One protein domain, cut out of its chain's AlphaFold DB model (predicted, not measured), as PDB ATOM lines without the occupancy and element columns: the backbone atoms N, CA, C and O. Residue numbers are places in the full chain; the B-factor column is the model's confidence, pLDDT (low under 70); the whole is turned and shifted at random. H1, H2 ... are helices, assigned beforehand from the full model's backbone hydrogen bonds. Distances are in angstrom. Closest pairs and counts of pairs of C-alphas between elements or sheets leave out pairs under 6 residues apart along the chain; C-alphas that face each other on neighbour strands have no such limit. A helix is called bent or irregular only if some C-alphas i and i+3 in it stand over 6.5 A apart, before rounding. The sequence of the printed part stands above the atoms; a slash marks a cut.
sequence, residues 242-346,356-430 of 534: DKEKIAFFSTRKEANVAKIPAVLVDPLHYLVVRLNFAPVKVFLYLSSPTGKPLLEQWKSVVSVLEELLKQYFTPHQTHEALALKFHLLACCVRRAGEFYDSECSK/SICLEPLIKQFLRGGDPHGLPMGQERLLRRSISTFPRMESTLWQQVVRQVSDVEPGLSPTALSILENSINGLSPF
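This is residues 242 to 346 and 356 to 430 of the 534 residues of the protein "MYND-type domain-containing protein" of Sparganum proliferum (UniProt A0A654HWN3). One long helix, H6, runs through the middle of this model and makes a hairpin with H5, and shorter helices are gathered round it. H8, H9 and H10 form a group on the first half of H6; H3 and H4 pack farther along it, H7 packs on H3 and H8, and the H1 and H2 hairpin lies beyond, with H2 packed on H4. The printed part has 180 residues with ten named helices, H1 to H10 in order, and no named strand: all helix. It is compact, with a radius of gyration of the C-alphas of 16.5 A and spans of 52 by 47 by 27 A.

Start at H6, residues 320 to 344, the hub, which touches six other helices. H5, residues 298 to 312, touches it at a shallow tilt of 9 degrees, opposite ways; their closest C-alphas, Leu 309 and Ala 323, are 4.5 A apart. Residues 327 to 332 of H6 touch H8, residues 377 to 388, at a steep tilt of 54 degrees, with C-alphas 328 and 386 closest at 6.2 A. Residues 321 to 325 touch H10, residues 416 to 425, with C-alphas 321 and 424 closest at 5.1 A. H9, residues 396 to 406, forms a hairpin with H10 at a shallow tilt of 22 degrees; C-alphas 405 and 416 are closest at 5.8 A. Look next at residues 329 to 336 of H6: they touch H3, residues 279 to 286, with C-alphas 332 and 279 closest at 5.8 A. H3 touches H7, residues 360 to 367, with C-alphas 280 and 363 closest at 5.9 A. H4, residues 292 to 296, touches residues 333 to 340 of H6, with C-alphas 295 and 337 closest at 5.8 A. Residues 264 to 268 of H2, residues 262 to 273, touch H4, with C-alphas 264 and 294 closest at 6.5 A. H1, residues 243 to 251, forms a hairpin with H2 at 33 degrees, shallow but only just; C-alphas 250 and 262 are closest at 5.3 A. Helix packing is part aligned, part crossed. Each O i to N i+4 pair is within hydrogen-bond range in H3 to H10, against 3 of 5 in H1 and 6 of 8 in H2.

Find C-alpha 320 at (161.842, 140.105, 113.798); from there H6 runs 36.1 A to C-alpha 344 at (185.749, 144.058, 140.521). H5 spans 21.0 A. H2, 17.2 A long, is only just irregular: C-alphas 263 and 266 are 6.7 A apart. H10 ends at C-alpha 425, (160.846, 151.449, 115.971).

The C-alphas farthest apart, Lys 253 and Pro 372, are 53.5 A apart. Residues 347 to 355 are not printed; C-alphas 346 and 356 are 18.6 A apart across this cut, between H6 and H7. Of the links printed whole, none is long. Mean pLDDT of the printed part is 85.8; 17 residues are under 70, among them 252 to 258 and 426 to 430.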
ATOM      1  N   ASP A 242     154.202 141.419 127.786       81.81
ATOM      2  CA  ASP A 242     153.522 141.157 129.047       81.81
ATOM      3  C   ASP A 242     154.531 140.790 130.135       81.81
ATOM      4  O   ASP A 242     155.406 139.938 129.945       81.81
ATOM      5  N   LYS A 243     154.370 141.389 131.315       83.31
ATOM      6  CA  LYS A 243     155.217 141.115 132.484       83.31
ATOM      7  C   LYS A 243     155.238 139.629 132.849       83.31
ATOM      8  O   LYS A 243     156.276 139.097 133.239       83.31
ATOM      9  N   GLU A 244     154.118 138.939 132.646       81.94
ATOM     10  CA  GLU A 244     153.961 137.503 132.890       81.94
ATOM     11  C   GLU A 244     154.949 136.646 132.084       81.94
ATOM     12  O   GLU A 244     155.463 135.650 132.597       81.94
ATOM     13  N   LYS A 245     155.292 137.063 130.856       84.00
ATOM     14  CA  LYS A 245     156.262 136.347 130.012       84.00
ATOM     15  C   LYS A 245     157.672 136.395 130.590       84.00
ATOM     16  O   LYS A 245     158.426 135.443 130.433       84.00
ATOM     17  N   ILE A 246     158.022 137.473 131.288       85.19
ATOM     18  CA  ILE A 246     159.312 137.592 131.981       85.19
ATOM     19  C   ILE A 246     159.247 136.889 133.343       85.19
ATOM     20  O   ILE A 246     160.180 136.180 133.719       85.19
ATOM     21  N   ALA A 247     158.117 136.993 134.050       84.62
ATOM     22  CA  ALA A 247     157.884 136.288 135.313       84.62
ATOM     23  C   ALA A 247     157.953 134.753 135.169       84.62
ATOM     24  O   ALA A 247     158.325 134.048 136.116       84.62
ATOM     25  N   PHE A 248     157.663 134.223 133.976       84.56
ATOM     26  CA  PHE A 248     157.822 132.806 133.644       84.56
ATOM     27  C   PHE A 248     159.239 132.277 133.944       84.56
ATOM     28  O   PHE A 248     159.377 131.207 134.543       84.56
ATOM     29  N   PHE A 249     160.282 133.061 133.639       82.75
ATOM     30  CA  PHE A 249     161.693 132.716 133.891       82.75
ATOM     31  C   PHE A 249     162.080 132.732 135.380       82.75
ATOM     32  O   PHE A 249     163.123 132.200 135.762       82.75
ATOM     33  N   SER A 250     161.236 133.309 136.242       82.50
ATOM     34  CA  SER A 250     161.414 133.258 137.696       82.50
ATOM     35  C   SER A 250     160.685 132.083 138.358       82.50
ATOM     36  O   SER A 250     161.010 131.744 139.497       82.50
ATOM     37  N   THR A 251     159.689 131.481 137.697       70.56
ATOM     38  CA  THR A 251     158.702 130.613 138.370       70.56
ATOM     39  C   THR A 251     158.900 129.116 138.097       70.56
ATOM     40  O   THR A 251     158.628 128.297 138.979       70.56
ATOM     41  N   ARG A 252     159.374 128.701 136.910       61.06
ATOM     42  CA  ARG A 252     159.503 127.264 136.577       61.06
ATOM     43  C   ARG A 252     160.860 126.660 136.959       61.06
ATOM     44  O   ARG A 252     161.918 127.234 136.737       61.06
ATOM     45  N   LYS A 253     160.815 125.429 137.493       54.19
ATOM     46  CA  LYS A 253     161.980 124.611 137.892       54.19
ATOM     47  C   LYS A 253     162.545 123.724 136.771       54.19
ATOM     48  O   LYS A 253     163.437 122.926 137.047       54.19
ATOM     49  N   GLU A 254     162.036 123.834 135.546       58.84
ATOM     50  CA  GLU A 254     162.502 123.030 134.410       58.84
ATOM     51  C   GLU A 254     164.003 123.241 134.168       58.84
ATOM     52  O   GLU A 254     164.520 124.348 134.318       58.84
ATOM     53  N   ALA A 255     164.720 122.167 133.826       55.91
ATOM     54  CA  ALA A 255     166.178 122.186 133.691       55.91
ATOM     55  C   ALA A 255     166.677 123.052 132.515       55.91
ATOM     56  O   ALA A 255     167.828 123.475 132.529       55.91
ATOM     57  N   ASN A 256     165.805 123.346 131.542       57.72
ATOM     58  CA  ASN A 256     166.153 123.996 130.274       57.72
ATOM     59  C   ASN A 256     165.710 125.468 130.168       57.72
ATOM     60  O   ASN A 256     165.886 126.070 129.113       57.72
ATOM     61  N   VAL A 257     165.131 126.056 131.221       62.09
ATOM     62  CA  VAL A 257     164.681 127.460 131.217       62.09
ATOM     63  C   VAL A 257     165.674 128.313 132.004       62.09
ATOM     64  O   VAL A 257     166.045 127.961 133.126       62.09
ATOM     65  N   ALA A 258     166.103 129.436 131.421       63.12
ATOM     66  CA  ALA A 258     166.971 130.404 132.084       63.12
ATOM     67  C   ALA A 258     166.327 130.888 133.395       63.12
ATOM     68  O   ALA A 258     165.171 131.307 133.401       63.12
ATOM     69  N   LYS A 259     167.067 130.812 134.507       76.44
ATOM     70  CA  LYS A 259     166.554 131.148 135.842       76.44
ATOM     71  C   LYS A 259     166.994 132.546 136.245       76.44
ATOM     72  O   LYS A 259     168.192 132.829 136.270       76.44
ATOM     73  N   ILE A 260     166.032 133.380 136.627       84.50
ATOM     74  CA  ILE A 260     166.283 134.681 137.262       84.50
ATOM     75  C   ILE A 260     165.526 134.789 138.591       84.50
ATOM     76  O   ILE A 260     164.434 134.235 138.715       84.50
ATOM     77  N   PRO A 261     166.066 135.490 139.602       85.81
ATOM     78  CA  PRO A 261     165.317 135.806 140.814       85.81
ATOM     79  C   PRO A 261     164.094 136.683 140.526       85.81
ATOM     80  O   PRO A 261     164.150 137.571 139.676       85.81
ATOM     81  N   ALA A 262     163.028 136.513 141.315       85.62
ATOM     82  CA  ALA A 262     161.791 137.291 141.187       85.62
ATOM     83  C   ALA A 262     162.021 138.809 141.289       85.62
ATOM     84  O   ALA A 262     161.370 139.585 140.601       85.62
ATOM     85  N   VAL A 263     163.010 139.223 142.089       87.75
ATOM     86  CA  VAL A 263     163.413 140.629 142.259       87.75
ATOM     87  C   VAL A 263     163.890 141.259 140.942       87.75
ATOM     88  O   VAL A 263     163.763 142.465 140.762       87.75
ATOM     89  N   LEU A 264     164.407 140.461 140.000       88.62
ATOM     90  CA  LEU A 264     164.898 140.953 138.710       88.62
ATOM     91  C   LEU A 264     163.807 141.062 137.640       88.62
ATOM     92  O   LEU A 264     164.056 141.677 136.606       88.62
ATOM     93  N   VAL A 265     162.617 140.493 137.864       88.81
ATOM     94  CA  VAL A 265     161.530 140.486 136.871       88.81
ATOM     95  C   VAL A 265     161.106 141.910 136.526       88.81
ATOM     96  O   VAL A 265     161.009 142.241 135.348       88.81
ATOM     97  N   ASP A 266     160.913 142.758 137.533       88.44
ATOM     98  CA  ASP A 266     160.429 144.129 137.346       88.44
ATOM     99  C   ASP A 266     161.482 145.011 136.658       88.44
ATOM    100  O   ASP A 266     161.168 145.598 135.617       88.44
ATOM    101  N   PRO A 267     162.751 145.049 137.117       90.19
ATOM    102  CA  PRO A 267     163.807 145.759 136.406       90.19
ATOM    103  C   PRO A 267     164.041 145.260 134.976       90.19
ATOM    104  O   PRO A 267     164.357 146.067 134.096       90.19
ATOM    105  N   LEU A 268     163.924 143.950 134.726       90.88
ATOM    106  CA  LEU A 268     164.116 143.372 133.394       90.88
ATOM    107  C   LEU A 268     162.938 143.686 132.470       90.88
ATOM    108  O   LEU A 268     163.149 144.045 131.314       90.88
ATOM    109  N   HIS A 269     161.705 143.605 132.974       89.81
ATOM    110  CA  HIS A 269     160.517 144.036 132.236       89.81
ATOM    111  C   HIS A 269     160.605 145.507 131.864       89.81
ATOM    112  O   HIS A 269     160.404 145.847 130.696       89.81
ATOM    113  N   TYR A 270     161.033 146.346 132.809       86.12
ATOM    114  CA  TYR A 270     161.289 147.748 132.530       86.12
ATOM    115  C   TYR A 270     162.337 147.925 131.428       86.12
ATOM    116  O   TYR A 270     162.048 148.667 130.502       86.12
ATOM    117  N   LEU A 271     163.480 147.221 131.470       88.38
ATOM    118  CA  LEU A 271     164.549 147.287 130.451       88.38
ATOM    119  C   LEU A 271     164.095 146.860 129.048       88.38
ATOM    120  O   LEU A 271     164.620 147.341 128.043       88.38
ATOM    121  N   VAL A 272     163.180 145.898 128.975       87.56
ATOM    122  CA  VAL A 272     162.732 145.327 127.707       87.56
ATOM    123  C   VAL A 272     161.598 146.148 127.091       87.56
ATOM    124  O   VAL A 272     161.578 146.336 125.871       87.56
ATOM    125  N   VAL A 273     160.663 146.649 127.902       81.12
ATOM    126  CA  VAL A 273     159.513 147.438 127.427       81.12
ATOM    127  C   VAL A 273     159.887 148.902 127.244       81.12
ATOM    128  O   VAL A 273     159.649 149.478 126.180       81.12
ATOM    129  N   ARG A 274     160.495 149.510 128.263       72.00
ATOM    130  CA  ARG A 274     160.974 150.892 128.229       72.00
ATOM    131  C   ARG A 274     162.491 150.861 128.057       72.00
ATOM    132  O   ARG A 274     163.151 149.911 128.426       72.00
ATOM    133  N   LEU A 275     163.067 151.909 127.484       65.06
ATOM    134  CA  LEU A 275     164.468 151.967 127.034       65.06
ATOM    135  C   LEU A 275     164.699 151.358 125.637       65.06
ATOM    136  O   LEU A 275     164.408 150.209 125.316       65.06
ATOM    137  N   ASN A 276     165.242 152.219 124.783       71.44
ATOM    138  CA  ASN A 276     165.770 151.893 123.470       71.44
ATOM    139  C   ASN A 276     167.112 151.149 123.642       71.44
ATOM    140  O   ASN A 276     167.809 151.366 124.633       71.44
ATOM    141  N   PHE A 277     167.516 150.325 122.677       85.00
ATOM    142  CA  PHE A 277     168.765 149.540 122.704       85.00
ATOM    143  C   PHE A 277     170.037 150.398 122.508       85.00
ATOM    144  O   PHE A 277     171.097 149.891 122.143       85.00
ATOM    145  N   ALA A 278     169.950 151.707 122.752       89.69
ATOM    146  CA  ALA A 278     171.081 152.620 122.728       89.69
ATOM    147  C   ALA A 278     172.073 152.255 123.852       89.69
ATOM    148  O   ALA A 278     171.710 152.360 125.031       89.69
ATOM    149  N   PRO A 279     173.330 151.874 123.539       93.62
ATOM    150  CA  PRO A 279     174.240 151.294 124.529       93.62
ATOM    151  C   PRO A 279     174.454 152.173 125.766       93.62
ATOM    152  O   PRO A 279     174.377 151.694 126.892       93.62
ATOM    153  N   VAL A 280     174.647 153.483 125.578       93.56
ATOM    154  CA  VAL A 280     174.877 154.410 126.699       93.56
ATOM    155  C   VAL A 280     173.648 154.529 127.605       93.56
ATOM    156  O   VAL A 280     173.803 154.612 128.821       93.56
ATOM    157  N   LYS A 281     172.428 154.491 127.054       91.31
ATOM    158  CA  LYS A 281     171.193 154.515 127.858       91.31
ATOM    159  C   LYS A 281     171.047 153.251 128.691       91.31
ATOM    160  O   LYS A 281     170.725 153.344 129.874       91.31
ATOM    161  N   VAL A 282     171.347 152.097 128.095       93.12
ATOM    162  CA  VAL A 282     171.371 150.814 128.806       93.12
ATOM    163  C   VAL A 282     172.399 150.857 129.939       93.12
ATOM    164  O   VAL A 282     172.066 150.507 131.065       93.12
ATOM    165  N   PHE A 283     173.612 151.362 129.702       94.50
ATOM    166  CA  PHE A 283     174.648 151.449 130.743       94.50
ATOM    167  C   PHE A 283     174.285 152.417 131.875       94.50
ATOM    168  O   PHE A 283     174.562 152.131 133.040       94.50
ATOM    169  N   LEU A 284     173.645 153.547 131.557       91.88
ATOM    170  CA  LEU A 284     173.134 154.476 132.568       91.88
ATOM    171  C   LEU A 284     172.051 153.822 133.431       91.88
ATOM    172  O   LEU A 284     172.081 153.976 134.648       91.88
ATOM    173  N   TYR A 285     171.144 153.052 132.824       91.88
ATOM    174  CA  TYR A 285     170.132 152.299 133.563       91.88
ATOM    175  C   TYR A 285     170.747 151.197 134.431       91.88
ATOM    176  O   TYR A 285     170.435 151.110 135.608       91.88
ATOM    177  N   LEU A 286     171.681 150.405 133.901       93.25
ATOM    178  CA  LEU A 286     172.382 149.371 134.675       93.25
ATOM    179  C   LEU A 286     173.214 149.950 135.831       93.25
ATOM    180  O   LEU A 286     173.499 149.245 136.790       93.25
ATOM    181  N   SER A 287     173.591 151.230 135.753       91.50
ATOM    182  CA  SER A 287     174.270 151.940 136.842       91.50
ATOM    183  C   SER A 287     173.309 152.552 137.868       91.50
ATOM    184  O   SER A 287     173.774 153.053 138.892       91.50
ATOM    185  N   SER A 288     171.996 152.567 137.611       90.81
ATOM    186  CA  SER A 288     171.000 153.104 138.542       90.81
ATOM    187  C   SER A 288     170.711 152.112 139.679       90.81
ATOM    188  O   SER A 288     170.935 150.912 139.515       90.81
ATOM    189  N   PRO A 289     170.142 152.560 140.816       88.06
ATOM    190  CA  PRO A 289     169.760 151.656 141.905       88.06
ATOM    191  C   PRO A 289     168.797 150.541 141.472       88.06
ATOM    192  O   PRO A 289     168.885 149.425 141.972       88.06
ATOM    193  N   THR A 290     167.905 150.823 140.515       87.75
ATOM    194  CA  THR A 290     166.927 149.852 140.000       87.75
ATOM    195  C   THR A 290     167.547 148.856 139.022       87.75
ATOM    196  O   THR A 290     167.144 147.696 138.998       87.75
ATOM    197  N   GLY A 291     168.513 149.288 138.203       88.88
ATOM    198  CA  GLY A 291     169.160 148.441 137.199       88.88
ATOM    199  C   GLY A 291     170.409 147.714 137.698       88.88
ATOM    200  O   GLY A 291     170.779 146.697 137.113       88.88
ATOM    201  N   LYS A 292     171.035 148.169 138.790       91.19
ATOM    202  CA  LYS A 292     172.241 147.554 139.368       91.19
ATOM    203  C   LYS A 292     172.093 146.049 139.663       91.19
ATOM    204  O   LYS A 292     172.999 145.306 139.284       91.19
ATOM    205  N   PRO A 293     170.965 145.544 140.202       92.38
ATOM    206  CA  PRO A 293     170.772 144.102 140.388       92.38
ATOM    207  C   PRO A 293     170.843 143.287 139.084       92.38
ATOM    208  O   PRO A 293     171.264 142.130 139.093       92.38
ATOM    209  N   LEU A 294     170.464 143.880 137.941       92.88
ATOM    210  CA  LEU A 294     170.599 143.230 136.631       92.88
ATOM    211  C   LEU A 294     172.058 143.143 136.184       92.88
ATOM    212  O   LEU A 294     172.425 142.185 135.509       92.88
ATOM    213  N   LEU A 295     172.876 144.138 136.538       93.44
ATOM    214  CA  LEU A 295     174.306 144.146 136.242       93.44
ATOM    215  C   LEU A 295     175.047 143.093 137.074       93.44
ATOM    216  O   LEU A 295     175.869 142.362 136.534       93.44
ATOM    217  N   GLU A 296     174.714 142.962 138.357       92.06
ATOM    218  CA  GLU A 296     175.318 141.961 139.250       92.06
ATOM    219  C   GLU A 296     175.016 140.519 138.802       92.06
ATOM    220  O   GLU A 296     175.846 139.625 138.962       92.06
ATOM    221  N   GLN A 297     173.852 140.281 138.186       92.88
ATOM    222  CA  GLN A 297     173.446 138.973 137.651       92.88
ATOM    223  C   GLN A 297     173.363 138.953 136.119       92.88
ATOM    224  O   GLN A 297     172.528 138.257 135.529       92.88
ATOM    225  N   TRP A 298     174.250 139.698 135.456       94.94
ATOM    226  CA  TRP A 298     174.176 139.943 134.016       94.94
ATOM    227  C   TRP A 298     174.163 138.662 133.167       94.94
ATOM    228  O   TRP A 298     173.486 138.622 132.143       94.94
ATOM    229  N   LYS A 299     174.859 137.593 133.586       94.75
ATOM    230  CA  LYS A 299     174.911 136.306 132.857       94.75
ATOM    231  C   LYS A 299     173.525 135.670 132.738       94.75
ATOM    232  O   LYS A 299     173.131 135.241 131.655       94.75
ATOM    233  N   SER A 300     172.766 135.670 133.834       91.75
ATOM    234  CA  SER A 300     171.392 135.163 133.864       91.75
ATOM    235  C   SER A 300     170.463 136.041 133.027       91.75
ATOM    236  O   SER A 300     169.644 135.525 132.272       91.75
ATOM    237  N   VAL A 301     170.632 137.366 133.096       93.06
ATOM    238  CA  VAL A 301     169.850 138.324 132.294       93.06
ATOM    239  C   VAL A 301     170.092 138.130 130.794       93.06
ATOM    240  O   VAL A 301     169.134 138.063 130.025       93.06
ATOM    241  N   VAL A 302     171.351 137.986 130.372       94.81
ATOM    242  CA  VAL A 302     171.717 137.701 128.974       94.81
ATOM    243  C   VAL A 302     171.086 136.392 128.507       94.81
ATOM    244  O   VAL A 302     170.493 136.362 127.432       94.81
ATOM    245  N   SER A 303     171.137 135.343 129.332       93.12
ATOM    246  CA  SER A 303     170.511 134.056 129.014       93.12
ATOM    247  C   SER A 303     168.992 134.174 128.816       93.12
ATOM    248  O   SER A 303     168.460 133.606 127.862       93.12
ATOM    249  N   VAL A 304     168.291 134.955 129.649       91.88
ATOM    250  CA  VAL A 304     166.850 135.214 129.469       91.88
ATOM    251  C   VAL A 304     166.570 135.981 128.174       91.88
ATOM    252  O   VAL A 304     165.641 135.626 127.453       91.88
ATOM    253  N   LEU A 305     167.366 137.002 127.841       92.62
ATOM    254  CA  LEU A 305     167.196 137.769 126.597       92.62
ATOM    255  C   LEU A 305     167.429 136.906 125.345       92.62
ATOM    256  O   LEU A 305     166.694 137.029 124.366       92.62
ATOM    257  N   GLU A 306     168.412 136.006 125.381       92.50
ATOM    258  CA  GLU A 306     168.660 135.037 124.305       92.50
ATOM    259  C   GLU A 306     167.526 134.010 124.175       92.50
ATOM    260  O   GLU A 306     167.179 133.610 123.064       92.50
ATOM    261  N   GLU A 307     166.911 133.597 125.285       90.62
ATOM    262  CA  GLU A 307     165.762 132.691 125.254       90.62
ATOM    263  C   GLU A 307     164.494 133.390 124.738       90.62
ATOM    264  O   GLU A 307     163.774 132.833 123.907       90.62
ATOM    265  N   LEU A 308     164.266 134.647 125.130       89.38
ATOM    266  CA  LEU A 308     163.213 135.491 124.555       89.38
ATOM    267  C   LEU A 308     163.393 135.652 123.040       89.38
ATOM    268  O   LEU A 308     162.431 135.513 122.290       89.38
ATOM    269  N   LEU A 309     164.621 135.859 122.557       90.00
ATOM    270  CA  LEU A 309     164.904 135.887 121.118       90.00
ATOM    271  C   LEU A 309     164.430 134.607 120.423       90.00
ATOM    272  O   LEU A 309     163.756 134.691 119.394       90.00
ATOM    273  N   LYS A 310     164.735 133.429 120.980       88.06
ATOM    274  CA  LYS A 310     164.307 132.147 120.394       88.06
ATOM    275  C   LYS A 310     162.785 132.010 120.360       88.06
ATOM    276  O   LYS A 310     162.258 131.545 119.354       88.06
ATOM    277  N   GLN A 311     162.092 132.434 121.417       85.38
ATOM    278  CA  GLN A 311     160.630 132.348 121.509       85.38
ATOM    279  C   GLN A 311     159.910 133.280 120.524       85.38
ATOM    280  O   GLN A 311     158.855 132.924 120.008       85.38
ATOM    281  N   TYR A 312     160.477 134.456 120.242       83.19
ATOM    282  CA  TYR A 312     159.878 135.452 119.342       83.19
ATOM    283  C   TYR A 312     160.302 135.299 117.874       83.19
ATOM    284  O   TYR A 312     159.827 136.038 117.011       83.19
ATOM    285  N   PHE A 313     161.176 134.335 117.580       80.06
ATOM    286  CA  PHE A 313     161.599 133.992 116.229       80.06
ATOM    287  C   PHE A 313     161.246 132.531 115.929       80.06
ATOM    288  O   PHE A 313     162.107 131.648 115.929       80.06
ATOM    289  N   THR A 314     159.956 132.274 115.699       76.56
ATOM    290  CA  THR A 314     159.437 130.942 115.350       76.56
ATOM    291  C   THR A 314     158.750 130.965 113.983       76.56
ATOM    292  O   THR A 314     158.224 132.008 113.603       76.56
ATOM    293  N   PRO A 315     158.671 129.835 113.251       66.88
ATOM    294  CA  PRO A 315     158.023 129.790 111.933       66.88
ATOM    295  C   PRO A 315     156.556 130.251 111.918       66.88
ATOM    296  O   PRO A 315     156.056 130.674 110.884       66.88
ATOM    297  N   HIS A 316     155.867 130.164 113.060       62.59
ATOM    298  CA  HIS A 316     154.447 130.496 113.201       62.59
ATOM    299  C   HIS A 316     154.225 131.924 113.732       62.59
ATOM    300  O   HIS A 316     153.121 132.453 113.626       62.59
ATOM    301  N   GLN A 317     155.257 132.547 114.314       65.19
ATOM    302  CA  GLN A 317     155.212 133.900 114.859       65.19
ATOM    303  C   GLN A 317     156.617 134.524 114.804       65.19
ATOM    304  O   GLN A 317     157.463 134.267 115.667       65.19
ATOM    305  N   THR A 318     156.867 135.337 113.776       73.12
ATOM    306  CA  THR A 318     158.148 136.013 113.530       73.12
ATOM    307  C   THR A 318     158.069 137.494 113.901       73.12
ATOM    308  O   THR A 318     157.776 138.358 113.077       73.12
ATOM    309  N   HIS A 319     158.382 137.821 115.154       84.25
ATOM    310  CA  HIS A 319     158.549 139.215 115.579       84.25
ATOM    311  C   HIS A 319     160.009 139.644 115.401       84.25
ATOM    312  O   HIS A 319     160.755 139.783 116.373       84.25
ATOM    313  N   GLU A 320     160.435 139.834 114.147       87.06
ATOM    314  CA  GLU A 320     161.842 140.105 113.798       87.06
ATOM    315  C   GLU A 320     162.433 141.310 114.556       87.06
ATOM    316  O   GLU A 320     163.560 141.243 115.051       87.06
ATOM    317  N   ALA A 321     161.658 142.391 114.700       85.81
ATOM    318  CA  ALA A 321     162.075 143.608 115.400       85.81
ATOM    319  C   ALA A 321     162.361 143.361 116.891       85.81
ATOM    320  O   ALA A 321     163.387 143.810 117.407       85.81
ATOM    321  N   LEU A 322     161.499 142.595 117.571       87.44
ATOM    322  CA  LEU A 322     161.687 142.216 118.973       87.44
ATOM    323  C   LEU A 322     162.876 141.267 119.142       87.44
ATOM    324  O   LEU A 322     163.700 141.479 120.030       87.44
ATOM    325  N   ALA A 323     163.015 140.271 118.264       90.62
ATOM    326  CA  ALA A 323     164.146 139.346 118.290       90.62
ATOM    327  C   ALA A 323     165.488 140.086 118.139       90.62
ATOM    328  O   ALA A 323     166.417 139.865 118.924       90.62
ATOM    329  N   LEU A 324     165.577 141.017 117.181       91.12
ATOM    330  CA  LEU A 324     166.760 141.856 116.993       91.12
ATOM    331  C   LEU A 324     166.995 142.782 118.196       91.12
ATOM    332  O   LEU A 324     168.131 142.911 118.656       91.12
ATOM    333  N   LYS A 325     165.936 143.370 118.765       90.56
ATOM    334  CA  LYS A 325     166.018 144.188 119.984       90.56
ATOM    335  C   LYS A 325     166.589 143.400 121.166       90.56
ATOM    336  O   LYS A 325     167.503 143.900 121.822       90.56
ATOM    337  N   PHE A 326     166.102 142.186 121.441       92.31
ATOM    338  CA  PHE A 326     166.621 141.372 122.550       92.31
ATOM    339  C   PHE A 326     168.093 141.035 122.363       92.31
ATOM    340  O   PHE A 326     168.851 141.109 123.326       92.31
ATOM    341  N   HIS A 327     168.515 140.735 121.132       94.81
ATOM    342  CA  HIS A 327     169.926 140.503 120.828       94.81
ATOM    343  C   HIS A 327     170.797 141.725 121.129       94.81
ATOM    344  O   HIS A 327     171.836 141.615 121.780       94.81
ATOM    345  N   LEU A 328     170.363 142.912 120.693       94.94
ATOM    346  CA  LEU A 328     171.084 144.163 120.942       94.94
ATOM    347  C   LEU A 328     171.167 144.474 122.441       94.94
ATOM    348  O   LEU A 328     172.238 144.842 122.932       94.94
ATOM    349  N   LEU A 329     170.071 144.275 123.181       94.81
ATOM    350  CA  LEU A 329     170.052 144.409 124.638       94.81
ATOM    351  C   LEU A 329     170.987 143.394 125.305       94.81
ATOM    352  O   LEU A 329     171.774 143.783 126.166       94.81
ATOM    353  N   ALA A 330     170.973 142.130 124.873       95.81
ATOM    354  CA  ALA A 330     171.854 141.086 125.388       95.81
ATOM    355  C   ALA A 330     173.330 141.442 125.166       95.81
ATOM    356  O   ALA A 330     174.132 141.340 126.093       95.81
ATOM    357  N   CYS A 331     173.696 141.940 123.981       96.81
ATOM    358  CA  CYS A 331     175.053 142.413 123.709       96.81
ATOM    359  C   CYS A 331     175.450 143.620 124.576       96.81
ATOM    360  O   CYS A 331     176.594 143.686 125.032       96.81
ATOM    361  N   CYS A 332     174.530 144.555 124.839       96.38
ATOM    362  CA  CYS A 332     174.792 145.679 125.739       96.38
ATOM    363  C   CYS A 332     175.012 145.200 127.182       96.38
ATOM    364  O   CYS A 332     176.033 145.530 127.785       96.38
ATOM    365  N   VAL A 333     174.099 144.386 127.719       95.88
ATOM    366  CA  VAL A 333     174.201 143.843 129.085       95.88
ATOM    367  C   VAL A 333     175.470 143.003 129.241       95.88
ATOM    368  O   VAL A 333     176.200 143.195 130.208       95.88
ATOM    369  N   ARG A 334     175.796 142.150 128.258       96.75
ATOM    370  CA  ARG A 334     177.036 141.358 128.237       96.75
ATOM    371  C   ARG A 334     178.271 142.251 128.316       96.75
ATOM    372  O   ARG A 334     179.117 142.044 129.175       96.75
ATOM    373  N   ARG A 335     178.353 143.286 127.473       96.50
ATOM    374  CA  ARG A 335     179.505 144.200 127.468       96.50
ATOM    375  C   ARG A 335     179.650 144.968 128.786       96.50
ATOM    376  O   ARG A 335     180.776 145.193 129.228       96.50
ATOM    377  N   ALA A 336     178.534 145.388 129.383       95.94
ATOM    378  CA  ALA A 336     178.523 146.053 130.683       95.94
ATOM    379  C   ALA A 336     178.973 145.110 131.808       95.94
ATOM    380  O   ALA A 336     179.804 145.498 132.624       95.94
ATOM    381  N   GLY A 337     178.475 143.872 131.807       95.25
ATOM    382  CA  GLY A 337     178.829 142.838 132.774       95.25
ATOM    383  C   GLY A 337     180.291 142.404 132.701       95.25
ATOM    384  O   GLY A 337     180.965 142.357 133.721       95.25
ATOM    385  N   GLU A 338     180.826 142.185 131.496       95.12
ATOM    386  CA  GLU A 338     182.255 141.891 131.289       95.12
ATOM    387  C   GLU A 338     183.157 143.008 131.830       95.12
ATOM    388  O   GLU A 338     184.206 142.742 132.415       95.12
ATOM    389  N   PHE A 339     182.759 144.269 131.633       94.56
ATOM    390  CA  PHE A 339     183.476 145.408 132.198       94.56
ATOM    391  C   PHE A 339     183.375 145.418 133.729       94.56
ATOM    392  O   PHE A 339     184.397 145.561 134.396       94.56
ATOM    393  N   TYR A 340     182.178 145.212 134.281       92.69
ATOM    394  CA  TYR A 340     181.937 145.167 135.724       92.69
ATOM    395  C   TYR A 340     182.769 144.078 136.422       92.69
ATOM    396  O   TYR A 340     183.528 144.393 137.337       92.69
ATOM    397  N   ASP A 341     182.736 142.839 135.918       92.31
ATOM    398  CA  ASP A 341     183.537 141.719 136.435       92.31
ATOM    399  C   ASP A 341     185.047 142.046 136.385       92.31
ATOM    400  O   ASP A 341     185.800 141.713 137.307       92.31
ATOM    401  N   SER A 342     185.502 142.734 135.326       89.69
ATOM    402  CA  SER A 342     186.912 143.116 135.165       89.69
ATOM    403  C   SER A 342     187.370 144.200 136.145       89.69
ATOM    404  O   SER A 342     188.511 144.154 136.600       89.69
ATOM    405  N   GLU A 343     186.501 145.155 136.494       85.19
ATOM    406  CA  GLU A 343     186.811 146.194 137.481       85.19
ATOM    407  C   GLU A 343     186.775 145.629 138.908       85.19
ATOM    408  O   GLU A 343     187.667 145.932 139.694       85.19
ATOM    409  N   CYS A 344     185.821 144.743 139.224       78.19
ATOM    410  CA  CYS A 344     185.749 144.058 140.521       78.19
ATOM    411  C   CYS A 344     186.948 143.136 140.791       78.19
ATOM    412  O   CYS A 344     187.269 142.864 141.943       78.19
ATOM    413  N   SER A 345     187.611 142.653 139.738       76.69
ATOM    414  CA  SER A 345     188.782 141.777 139.857       76.69
ATOM    415  C   SER A 345     190.092 142.539 140.107       76.69
ATOM    416  O   SER A 345     191.127 141.908 140.331       76.69
ATOM    417  N   LYS A 346     190.094 143.879 140.044       77.88
ATOM    418  CA  LYS A 346     191.302 144.676 140.300       77.88
ATOM    419  C   LYS A 346     191.532 144.802 141.812       77.88
ATOM    420  O   LYS A 346     190.604 145.186 142.520       77.88
ATOM    421  N   SER A 356     180.380 158.515 140.778       66.12
ATOM    422  CA  SER A 356     178.933 158.537 141.064       66.12
ATOM    423  C   SER A 356     178.119 157.557 140.204       66.12
ATOM    424  O   SER A 356     176.966 157.271 140.511       66.12
ATOM    425  N   ILE A 357     178.713 157.061 139.113       78.88
ATOM    426  CA  ILE A 357     178.134 156.123 138.156       78.88
ATOM    427  C   ILE A 357     179.118 154.957 137.987       78.88
ATOM    428  O   ILE A 357     180.237 155.150 137.512       78.88
ATOM    429  N   CYS A 358     178.685 153.735 138.309       86.00
ATOM    430  CA  CYS A 358     179.529 152.531 138.267       86.00
ATOM    431  C   CYS A 358     180.173 152.283 136.886       86.00
ATOM    432  O   CYS A 358     181.362 151.987 136.797       86.00
ATOM    433  N   LEU A 359     179.424 152.469 135.793       91.31
ATOM    434  CA  LEU A 359     179.912 152.239 134.426       91.31
ATOM    435  C   LEU A 359     180.473 153.503 133.746       91.31
ATOM    436  O   LEU A 359     180.619 153.525 132.521       91.31
ATOM    437  N   GLU A 360     180.789 154.574 134.487       92.25
ATOM    438  CA  GLU A 360     181.241 155.847 133.897       92.25
ATOM    439  C   GLU A 360     182.438 155.712 132.930       92.25
ATOM    440  O   GLU A 360     182.378 156.299 131.839       92.25
ATOM    441  N   PRO A 361     183.504 154.940 133.240       93.06
ATOM    442  CA  PRO A 361     184.641 154.802 132.330       93.06
ATOM    443  C   PRO A 361     184.251 154.119 131.012       93.06
ATOM    444  O   PRO A 361     184.655 154.570 129.936       93.06
ATOM    445  N   LEU A 362     183.402 153.088 131.083       94.56
ATOM    446  CA  LEU A 362     182.854 152.408 129.910       94.56
ATOM    447  C   LEU A 362     181.980 153.361 129.084       94.56
ATOM    448  O   LEU A 362     182.129 153.443 127.866       94.56
ATOM    449  N   ILE A 363     181.118 154.149 129.730       94.81
ATOM    450  CA  ILE A 363     180.281 155.140 129.044       94.81
ATOM    451  C   ILE A 363     181.149 156.172 128.310       94.81
ATOM    452  O   ILE A 363     180.905 156.466 127.138       94.81
ATOM    453  N   LYS A 364     182.216 156.676 128.940       93.88
ATOM    454  CA  LYS A 364     183.173 157.589 128.290       93.88
ATOM    455  C   LYS A 364     183.914 156.930 127.123       93.88
ATOM    456  O   LYS A 364     184.180 157.599 126.126       93.88
ATOM    457  N   GLN A 365     184.225 155.634 127.195       94.19
ATOM    458  CA  GLN A 365     184.776 154.894 126.052       94.19
ATOM    459  C   GLN A 365     183.791 154.885 124.872       94.19
ATOM    460  O   GLN A 365     184.196 155.073 123.726       94.19
ATOM    461  N   PHE A 366     182.500 154.717 125.155       94.50
ATOM    462  CA  PHE A 366     181.439 154.645 124.151       94.50
ATOM    463  C   PHE A 366     181.078 155.995 123.533       94.50
ATOM    464  O   PHE A 366     180.763 156.059 122.346       94.50
ATOM    465  N   LEU A 367     181.156 157.067 124.320       93.69
ATOM    466  CA  LEU A 367     180.898 158.438 123.877       93.69
ATOM    467  C   LEU A 367     182.070 159.068 123.124       93.69
ATOM    468  O   LEU A 367     181.899 160.132 122.539       93.69
ATOM    469  N   ARG A 368     183.264 158.467 123.155       92.38
ATOM    470  CA  ARG A 368     184.447 159.058 122.527       92.38
ATOM    471  C   ARG A 368     184.231 159.211 121.018       92.38
ATOM    472  O   ARG A 368     184.086 158.221 120.299       92.38
ATOM    473  N   GLY A 369     184.238 160.464 120.570       88.31
ATOM    474  CA  GLY A 369     184.070 160.833 119.173       88.31
ATOM    475  C   GLY A 369     185.283 160.476 118.315       88.31
ATOM    476  O   GLY A 369     186.422 160.644 118.759       88.31
ATOM    477  N   GLY A 370     185.031 159.989 117.099       86.00
ATOM    478  CA  GLY A 370     186.026 159.868 116.028       86.00
ATOM    479  C   GLY A 370     186.048 161.104 115.124       86.00
ATOM    480  O   GLY A 370     185.057 161.822 115.019       86.00
ATOM    481  N   ASP A 371     187.178 161.368 114.473       81.00
ATOM    482  CA  ASP A 371     187.278 162.437 113.474       81.00
ATOM    483  C   ASP A 371     186.541 162.037 112.171       81.00
ATOM    484  O   ASP A 371     186.461 160.845 111.874       81.00
ATOM    485  N   PRO A 372     185.996 162.993 111.389       73.81
ATOM    486  CA  PRO A 372     186.049 164.445 111.600       73.81
ATOM    487  C   PRO A 372     184.879 165.016 112.427       73.81
ATOM    488  O   PRO A 372     184.995 166.116 112.963       73.81
ATOM    489  N   HIS A 373     183.762 164.293 112.559       73.69
ATOM    490  CA  HIS A 373     182.503 164.845 113.093       73.69
ATOM    491  C   HIS A 373     182.227 164.536 114.574       73.69
ATOM    492  O   HIS A 373     181.217 164.977 115.119       73.69
ATOM    493  N   GLY A 374     183.107 163.795 115.247       83.00
ATOM    494  CA  GLY A 374     182.961 163.466 116.664       83.00
ATOM    495  C   GLY A 374     181.901 162.406 116.957       83.00
ATOM    496  O   GLY A 374     181.404 162.354 118.081       83.00
ATOM    497  N   LEU A 375     181.542 161.566 115.980       86.44
ATOM    498  CA  LEU A 375     180.537 160.514 116.164       86.44
ATOM    499  C   LEU A 375     181.053 159.389 117.087       86.44
ATOM    500  O   LEU A 375     182.244 159.065 117.047       86.44
ATOM    501  N   PRO A 376     180.184 158.792 117.928       88.94
ATOM    502  CA  PRO A 376     180.589 157.895 119.012       88.94
ATOM    503  C   PRO A 376     181.061 156.528 118.493       88.94
ATOM    504  O   PRO A 376     180.279 155.591 118.313       88.94
ATOM    505  N   MET A 377     182.373 156.383 118.306       89.25
ATOM    506  CA  MET A 377     182.975 155.190 117.698       89.25
ATOM    507  C   MET A 377     182.792 153.920 118.532       89.25
ATOM    508  O   MET A 377     182.692 152.827 117.978       89.25
ATOM    509  N   GLY A 378     182.755 154.036 119.863       91.00
ATOM    510  CA  GLY A 378     182.546 152.874 120.727       91.00
ATOM    511  C   GLY A 378     181.141 152.281 120.577       91.00
ATOM    512  O   GLY A 378     181.005 151.062 120.487       91.00
ATOM    513  N   GLN A 379     180.116 153.135 120.456       91.62
ATOM    514  CA  GLN A 379     178.751 152.697 120.136       91.62
ATOM    515  C   GLN A 379     178.690 152.051 118.750       91.62
ATOM    516  O   GLN A 379     178.149 150.956 118.611       91.62
ATOM    517  N   GLU A 380     179.311 152.684 117.754       91.81
ATOM    518  CA  GLU A 380     179.335 152.185 116.378       91.81
ATOM    519  C   GLU A 380     179.951 150.780 116.286       91.81
ATOM    520  O   GLU A 380     179.368 149.870 115.694       91.81
ATOM    521  N   ARG A 381     181.097 150.568 116.947       94.00
ATOM    522  CA  ARG A 381     181.774 149.264 116.991       94.00
ATOM    523  C   ARG A 381     180.929 148.194 117.680       94.00
ATOM    524  O   ARG A 381     180.837 147.084 117.157       94.00
ATOM    525  N   LEU A 382     180.317 148.503 118.830       95.50
ATOM    526  CA  LEU A 382     179.485 147.526 119.542       95.50
ATOM    527  C   LEU A 382     178.271 147.127 118.701       95.50
ATOM    528  O   LEU A 382     177.983 145.937 118.587       95.50
ATOM    529  N   LEU A 383     177.565 148.096 118.116       95.06
ATOM    530  CA  LEU A 383     176.345 147.831 117.357       95.06
ATOM    531  C   LEU A 383     176.640 147.048 116.077       95.06
ATOM    532  O   LEU A 383     175.984 146.040 115.835       95.06
ATOM    533  N   ARG A 384     177.681 147.414 115.318       94.94
ATOM    534  CA  ARG A 384     178.114 146.648 114.133       94.94
ATOM    535  C   ARG A 384     178.496 145.213 114.478       94.94
ATOM    536  O   ARG A 384     178.050 144.283 113.809       94.94
ATOM    537  N   ARG A 385     179.254 145.018 115.565       95.31
ATOM    538  CA  ARG A 385     179.572 143.673 116.063       95.31
ATOM    539  C   ARG A 385     178.304 142.917 116.460       95.31
ATOM    540  O   ARG A 385     178.150 141.765 116.080       95.31
ATOM    541  N   SER A 386     177.381 143.569 117.163       95.94
ATOM    542  CA  SER A 386     176.120 142.952 117.587       95.94
ATOM    543  C   SER A 386     175.272 142.518 116.391       95.94
ATOM    544  O   SER A 386     174.750 141.411 116.401       95.94
ATOM    545  N   ILE A 387     175.199 143.322 115.326       94.50
ATOM    546  CA  ILE A 387     174.517 142.935 114.083       94.50
ATOM    547  C   ILE A 387     175.164 141.672 113.494       94.50
ATOM    548  O   ILE A 387     174.449 140.740 113.140       94.50
ATOM    549  N   SER A 388     176.499 141.596 113.441       93.44
ATOM    550  CA  SER A 388     177.201 140.424 112.887       93.44
ATOM    551  C   SER A 388     177.016 139.133 113.694       93.44
ATOM    552  O   SER A 388     177.099 138.046 113.135       93.44
ATOM    553  N   THR A 389     176.742 139.233 114.998       94.81
ATOM    554  CA  THR A 389     176.544 138.070 115.880       94.81
ATOM    555  C   THR A 389     175.076 137.676 116.040       94.81
ATOM    556  O   THR A 389     174.765 136.871 116.918       94.81
ATOM    557  N   PHE A 390     174.157 138.272 115.274       94.00
ATOM    558  CA  PHE A 390     172.736 137.945 115.357       94.00
ATOM    559  C   PHE A 390     172.485 136.511 114.855       94.00
ATOM    560  O   PHE A 390     172.895 136.183 113.744       94.00
ATOM    561  N   PRO A 391     171.817 135.637 115.630       89.06
ATOM    562  CA  PRO A 391     171.741 134.208 115.312       89.06
ATOM    563  C   PRO A 391     170.723 133.836 114.217       89.06
ATOM    564  O   PRO A 391     170.611 132.658 113.889       89.06
ATOM    565  N   ARG A 392     169.948 134.791 113.679       87.75
ATOM    566  CA  ARG A 392     168.856 134.540 112.718       87.75
ATOM    567  C   ARG A 392     169.084 135.286 111.406       87.75
ATOM    568  O   ARG A 392     168.507 136.347 111.168       87.75
ATOM    569  N   MET A 393     169.939 134.730 110.556       84.31
ATOM    570  CA  MET A 393     170.320 135.343 109.275       84.31
ATOM    571  C   MET A 393     169.170 135.364 108.252       84.31
ATOM    572  O   MET A 393     169.223 136.092 107.258       84.31
ATOM    573  N   GLU A 394     168.115 134.585 108.496       85.44
ATOM    574  CA  GLU A 394     166.900 134.534 107.682       85.44
ATOM    575  C   GLU A 394     166.005 135.770 107.872       85.44
ATOM    576  O   GLU A 394     165.108 136.000 107.066       85.44
ATOM    577  N   SER A 395     166.240 136.568 108.921       89.19
ATOM    578  CA  SER A 395     165.484 137.794 109.182       89.19
ATOM    579  C   SER A 395     165.666 138.802 108.047       89.19
ATOM    580  O   SER A 395     166.767 139.298 107.792       89.19
ATOM    581  N   THR A 396     164.558 139.155 107.399       90.12
ATOM    582  CA  THR A 396     164.526 140.163 106.333       90.12
ATOM    583  C   THR A 396     164.900 141.552 106.855       90.12
ATOM    584  O   THR A 396     165.662 142.277 106.207       90.12
ATOM    585  N   LEU A 397     164.455 141.891 108.069       89.56
ATOM    586  CA  LEU A 397     164.803 143.121 108.771       89.56
ATOM    587  C   LEU A 397     166.309 143.202 109.027       89.56
ATOM    588  O   LEU A 397     166.935 144.221 108.734       89.56
ATOM    589  N   TRP A 398     166.906 142.127 109.546       92.50
ATOM    590  CA  TRP A 398     168.346 142.062 109.778       92.50
ATOM    591  C   TRP A 398     169.130 142.200 108.468       92.50
ATOM    592  O   TRP A 398     170.059 143.004 108.408       92.50
ATOM    593  N   GLN A 399     168.726 141.506 107.398       92.69
ATOM    594  CA  GLN A 399     169.376 141.622 106.085       92.69
ATOM    595  C   GLN A 399     169.337 143.060 105.553       92.69
ATOM    596  O   GLN A 399     170.337 143.557 105.027       92.69
ATOM    597  N   GLN A 400     168.206 143.753 105.714       91.56
ATOM    598  CA  GLN A 400     168.082 145.161 105.346       91.56
ATOM    599  C   GLN A 400     169.013 146.050 106.183       91.56
ATOM    600  O   GLN A 400     169.719 146.892 105.623       91.56
ATOM    601  N   VAL A 401     169.045 145.853 107.505       92.31
ATOM    602  CA  VAL A 401     169.930 146.592 108.419       92.31
ATOM    603  C   VAL A 401     171.398 146.380 108.048       92.31
ATOM    604  O   VAL A 401     172.148 147.351 107.961       92.31
ATOM    605  N   VAL A 402     171.817 145.139 107.787       94.31
ATOM    606  CA  VAL A 402     173.198 144.810 107.401       94.31
ATOM    607  C   VAL A 402     173.605 145.550 106.139       94.31
ATOM    608  O   VAL A 402     174.683 146.143 106.124       94.31
ATOM    609  N   ARG A 403     172.755 145.559 105.104       92.62
ATOM    610  CA  ARG A 403     173.030 146.290 103.856       92.62
ATOM    611  C   ARG A 403     173.231 147.782 104.135       92.62
ATOM    612  O   ARG A 403     174.290 148.317 103.833       92.62
ATOM    613  N   GLN A 404     172.282 148.411 104.831       91.88
ATOM    614  CA  GLN A 404     172.342 149.845 105.140       91.88
ATOM    615  C   GLN A 404     173.555 150.233 105.998       91.88
ATOM    616  O   GLN A 404     174.153 151.282 105.779       91.88
ATOM    617  N   VAL A 405     173.926 149.405 106.978       91.94
ATOM    618  CA  VAL A 405     175.083 149.664 107.849       91.94
ATOM    619  C   VAL A 405     176.404 149.421 107.113       91.94
ATOM    620  O   VAL A 405     177.377 150.132 107.360       91.94
ATOM    621  N   SER A 406     176.457 148.439 106.209       91.12
ATOM    622  CA  SER A 406     177.667 148.126 105.433       91.12
ATOM    623  C   SER A 406     178.004 149.213 104.410       91.12
ATOM    624  O   SER A 406     179.181 149.464 104.172       91.12
ATOM    625  N   ASP A 407     176.995 149.910 103.879       90.12
ATOM    626  CA  ASP A 407     177.157 151.007 102.909       90.12
ATOM    627  C   ASP A 407     177.700 152.315 103.523       90.12
ATOM    628  O   ASP A 407     177.952 153.293 102.808       90.12
ATOM    629  N   VAL A 408     177.854 152.365 104.850       88.12
ATOM    630  CA  VAL A 408     178.321 153.544 105.588       88.12
ATOM    631  C   VAL A 408     179.566 153.186 106.386       88.12
ATOM    632  O   VAL A 408     179.554 152.248 107.184       88.12
ATOM    633  N   GLU A 409     180.641 153.954 106.221       86.25
ATOM    634  CA  GLU A 409     181.863 153.760 107.004       86.25
ATOM    635  C   GLU A 409     181.649 154.123 108.490       86.25
ATOM    636  O   GLU A 409     180.935 155.084 108.803       86.25
ATOM    637  N   PRO A 410     182.272 153.392 109.438       84.69
ATOM    638  CA  PRO A 410     182.200 153.732 110.855       84.69
ATOM    639  C   PRO A 410     182.681 155.163 111.132       84.69
ATOM    640  O   PRO A 410     183.800 155.524 110.779       84.69
ATOM    641  N   GLY A 411     181.859 155.957 111.819       77.00
ATOM    642  CA  GLY A 411     182.175 157.359 112.125       77.00
ATOM    643  C   GLY A 411     181.604 158.370 111.128       77.00
ATOM    644  O   GLY A 411     181.798 159.573 111.319       77.00
ATOM    645  N   LEU A 412     180.848 157.907 110.127       81.81
ATOM    646  CA  LEU A 412     180.010 158.737 109.264       81.81
ATOM    647  C   LEU A 412     178.526 158.631 109.643       81.81
ATOM    648  O   LEU A 412     178.098 157.732 110.367       81.81
ATOM    649  N   SER A 413     177.742 159.598 109.172       79.50
ATOM    650  CA  SER A 413     176.284 159.601 109.298       79.50
ATOM    651  C   SER A 413     175.650 158.972 108.047       79.50
ATOM    652  O   SER A 413     176.137 159.251 106.948       79.50
ATOM    653  N   PRO A 414     174.561 158.189 108.163       87.19
ATOM    654  CA  PRO A 414     173.860 157.802 109.394       87.19
ATOM    655  C   PRO A 414     174.641 156.779 110.236       87.19
ATOM    656  O   PRO A 414     175.280 155.879 109.706       87.19
ATOM    657  N   THR A 415     174.561 156.894 111.564       88.75
ATOM    658  CA  THR A 415     175.191 155.930 112.490       88.75
ATOM    659  C   THR A 415     174.439 154.600 112.504       88.75
ATOM    660  O   THR A 415     173.224 154.575 112.259       88.75
ATOM    661  N   ALA A 416     175.106 153.510 112.899       91.94
ATOM    662  CA  ALA A 416     174.458 152.208 113.066       91.94
ATOM    663  C   ALA A 416     173.270 152.274 114.043       91.94
ATOM    664  O   ALA A 416     172.242 151.644 113.803       91.94
ATOM    665  N   LEU A 417     173.375 153.087 115.102       90.12
ATOM    666  CA  LEU A 417     172.272 153.323 116.036       90.12
ATOM    667  C   LEU A 417     171.062 153.939 115.327       90.12
ATOM    668  O   LEU A 417     169.953 153.443 115.478       90.12
ATOM    669  N   SER A 418     171.273 154.982 114.519       85.88
ATOM    670  CA  SER A 418     170.173 155.653 113.818       85.88
ATOM    671  C   SER A 418     169.473 154.748 112.799       85.88
ATOM    672  O   SER A 418     168.248 154.798 112.691       85.88
ATOM    673  N   ILE A 419     170.232 153.894 112.104       89.12
ATOM    674  CA  ILE A 419     169.693 152.894 111.175       89.12
ATOM    675  C   ILE A 419     168.834 151.890 111.947       89.12
ATOM    676  O   ILE A 419     167.656 151.730 111.639       89.12
ATOM    677  N   LEU A 420     169.391 151.283 113.000       89.88
ATOM    678  CA  LEU A 420     168.682 150.312 113.835       89.88
ATOM    679  C   LEU A 420     167.407 150.897 114.453       89.88
ATOM    680  O   LEU A 420     166.371 150.237 114.462       89.88
ATOM    681  N   GLU A 421     167.456 152.130 114.961       83.62
ATOM    682  CA  GLU A 421     166.294 152.798 115.560       83.62
ATOM    683  C   GLU A 421     165.168 153.008 114.554       83.62
ATOM    684  O   GLU A 421     164.005 152.782 114.887       83.62
ATOM    685  N   ASN A 422     165.506 153.419 113.331       80.12
ATOM    686  CA  ASN A 422     164.520 153.599 112.271       80.12
ATOM    687  C   ASN A 422     163.921 152.249 111.847       80.12
ATOM    688  O   ASN A 422     162.709 152.151 111.666       80.12
ATOM    689  N   SER A 423     164.753 151.208 111.740       83.12
ATOM    690  CA  SER A 423     164.334 149.862 111.340       83.12
ATOM    691  C   SER A 423     163.461 149.159 112.388       83.12
ATOM    692  O   SER A 423     162.479 148.524 112.020       83.12
ATOM    693  N   ILE A 424     163.785 149.273 113.682       81.94
ATOM    694  CA  ILE A 424     163.083 148.553 114.762       81.94
ATOM    695  C   ILE A 424     161.853 149.323 115.260       81.94
ATOM    696  O   ILE A 424     160.815 148.718 115.514       81.94
ATOM    697  N   ASN A 425     161.940 150.651 115.401       73.88
ATOM    698  CA  ASN A 425     160.846 151.449 115.971       73.88
ATOM    699  C   ASN A 425     159.895 152.027 114.910       73.88
ATOM    700  O   ASN A 425     158.971 152.759 115.260       73.88
ATOM    701  N   GLY A 426     160.128 151.749 113.622       65.38
ATOM    702  CA  GLY A 426     159.291 152.251 112.528       65.38
ATOM    703  C   GLY A 426     159.295 153.779 112.401       65.38
ATOM    704  O   GLY A 426     158.354 154.361 111.857       65.38
ATOM    705  N   LEU A 427     160.329 154.452 112.923       57.12
ATOM    706  CA  LEU A 427     160.449 155.903 112.822       57.12
ATOM    707  C   LEU A 427     160.685 156.277 111.358       57.12
ATOM    708  O   LEU A 427     161.740 156.003 110.785       57.12
ATOM    709  N   SER A 428     159.681 156.910 110.752       46.47
ATOM    710  CA  SER A 428     159.771 157.403 109.380       46.47
ATOM    711  C   SER A 428     160.969 158.356 109.221       46.47
ATOM    712  O   SER A 428     161.152 159.244 110.064       46.47
ATOM    713  N   PRO A 429     161.733 158.272 108.112       40.62
ATOM    714  CA  PRO A 429     162.757 159.259 107.749       40.62
ATOM    715  C   PRO A 429     162.247 160.714 107.774       40.62
ATOM    716  O   PRO A 429     163.026 161.648 107.976       40.62
ATOM    717  N   PHE A 430     160.930 160.921 107.633       38.59
ATOM    718  CA  PHE A 430     160.284 162.235 107.719       38.59
ATOM    719  C   PHE A 430     160.285 162.854 109.125       38.59
ATOM    720  O   PHE A 430     160.189 164.078 109.238       38.59
TER     721      PHE A 430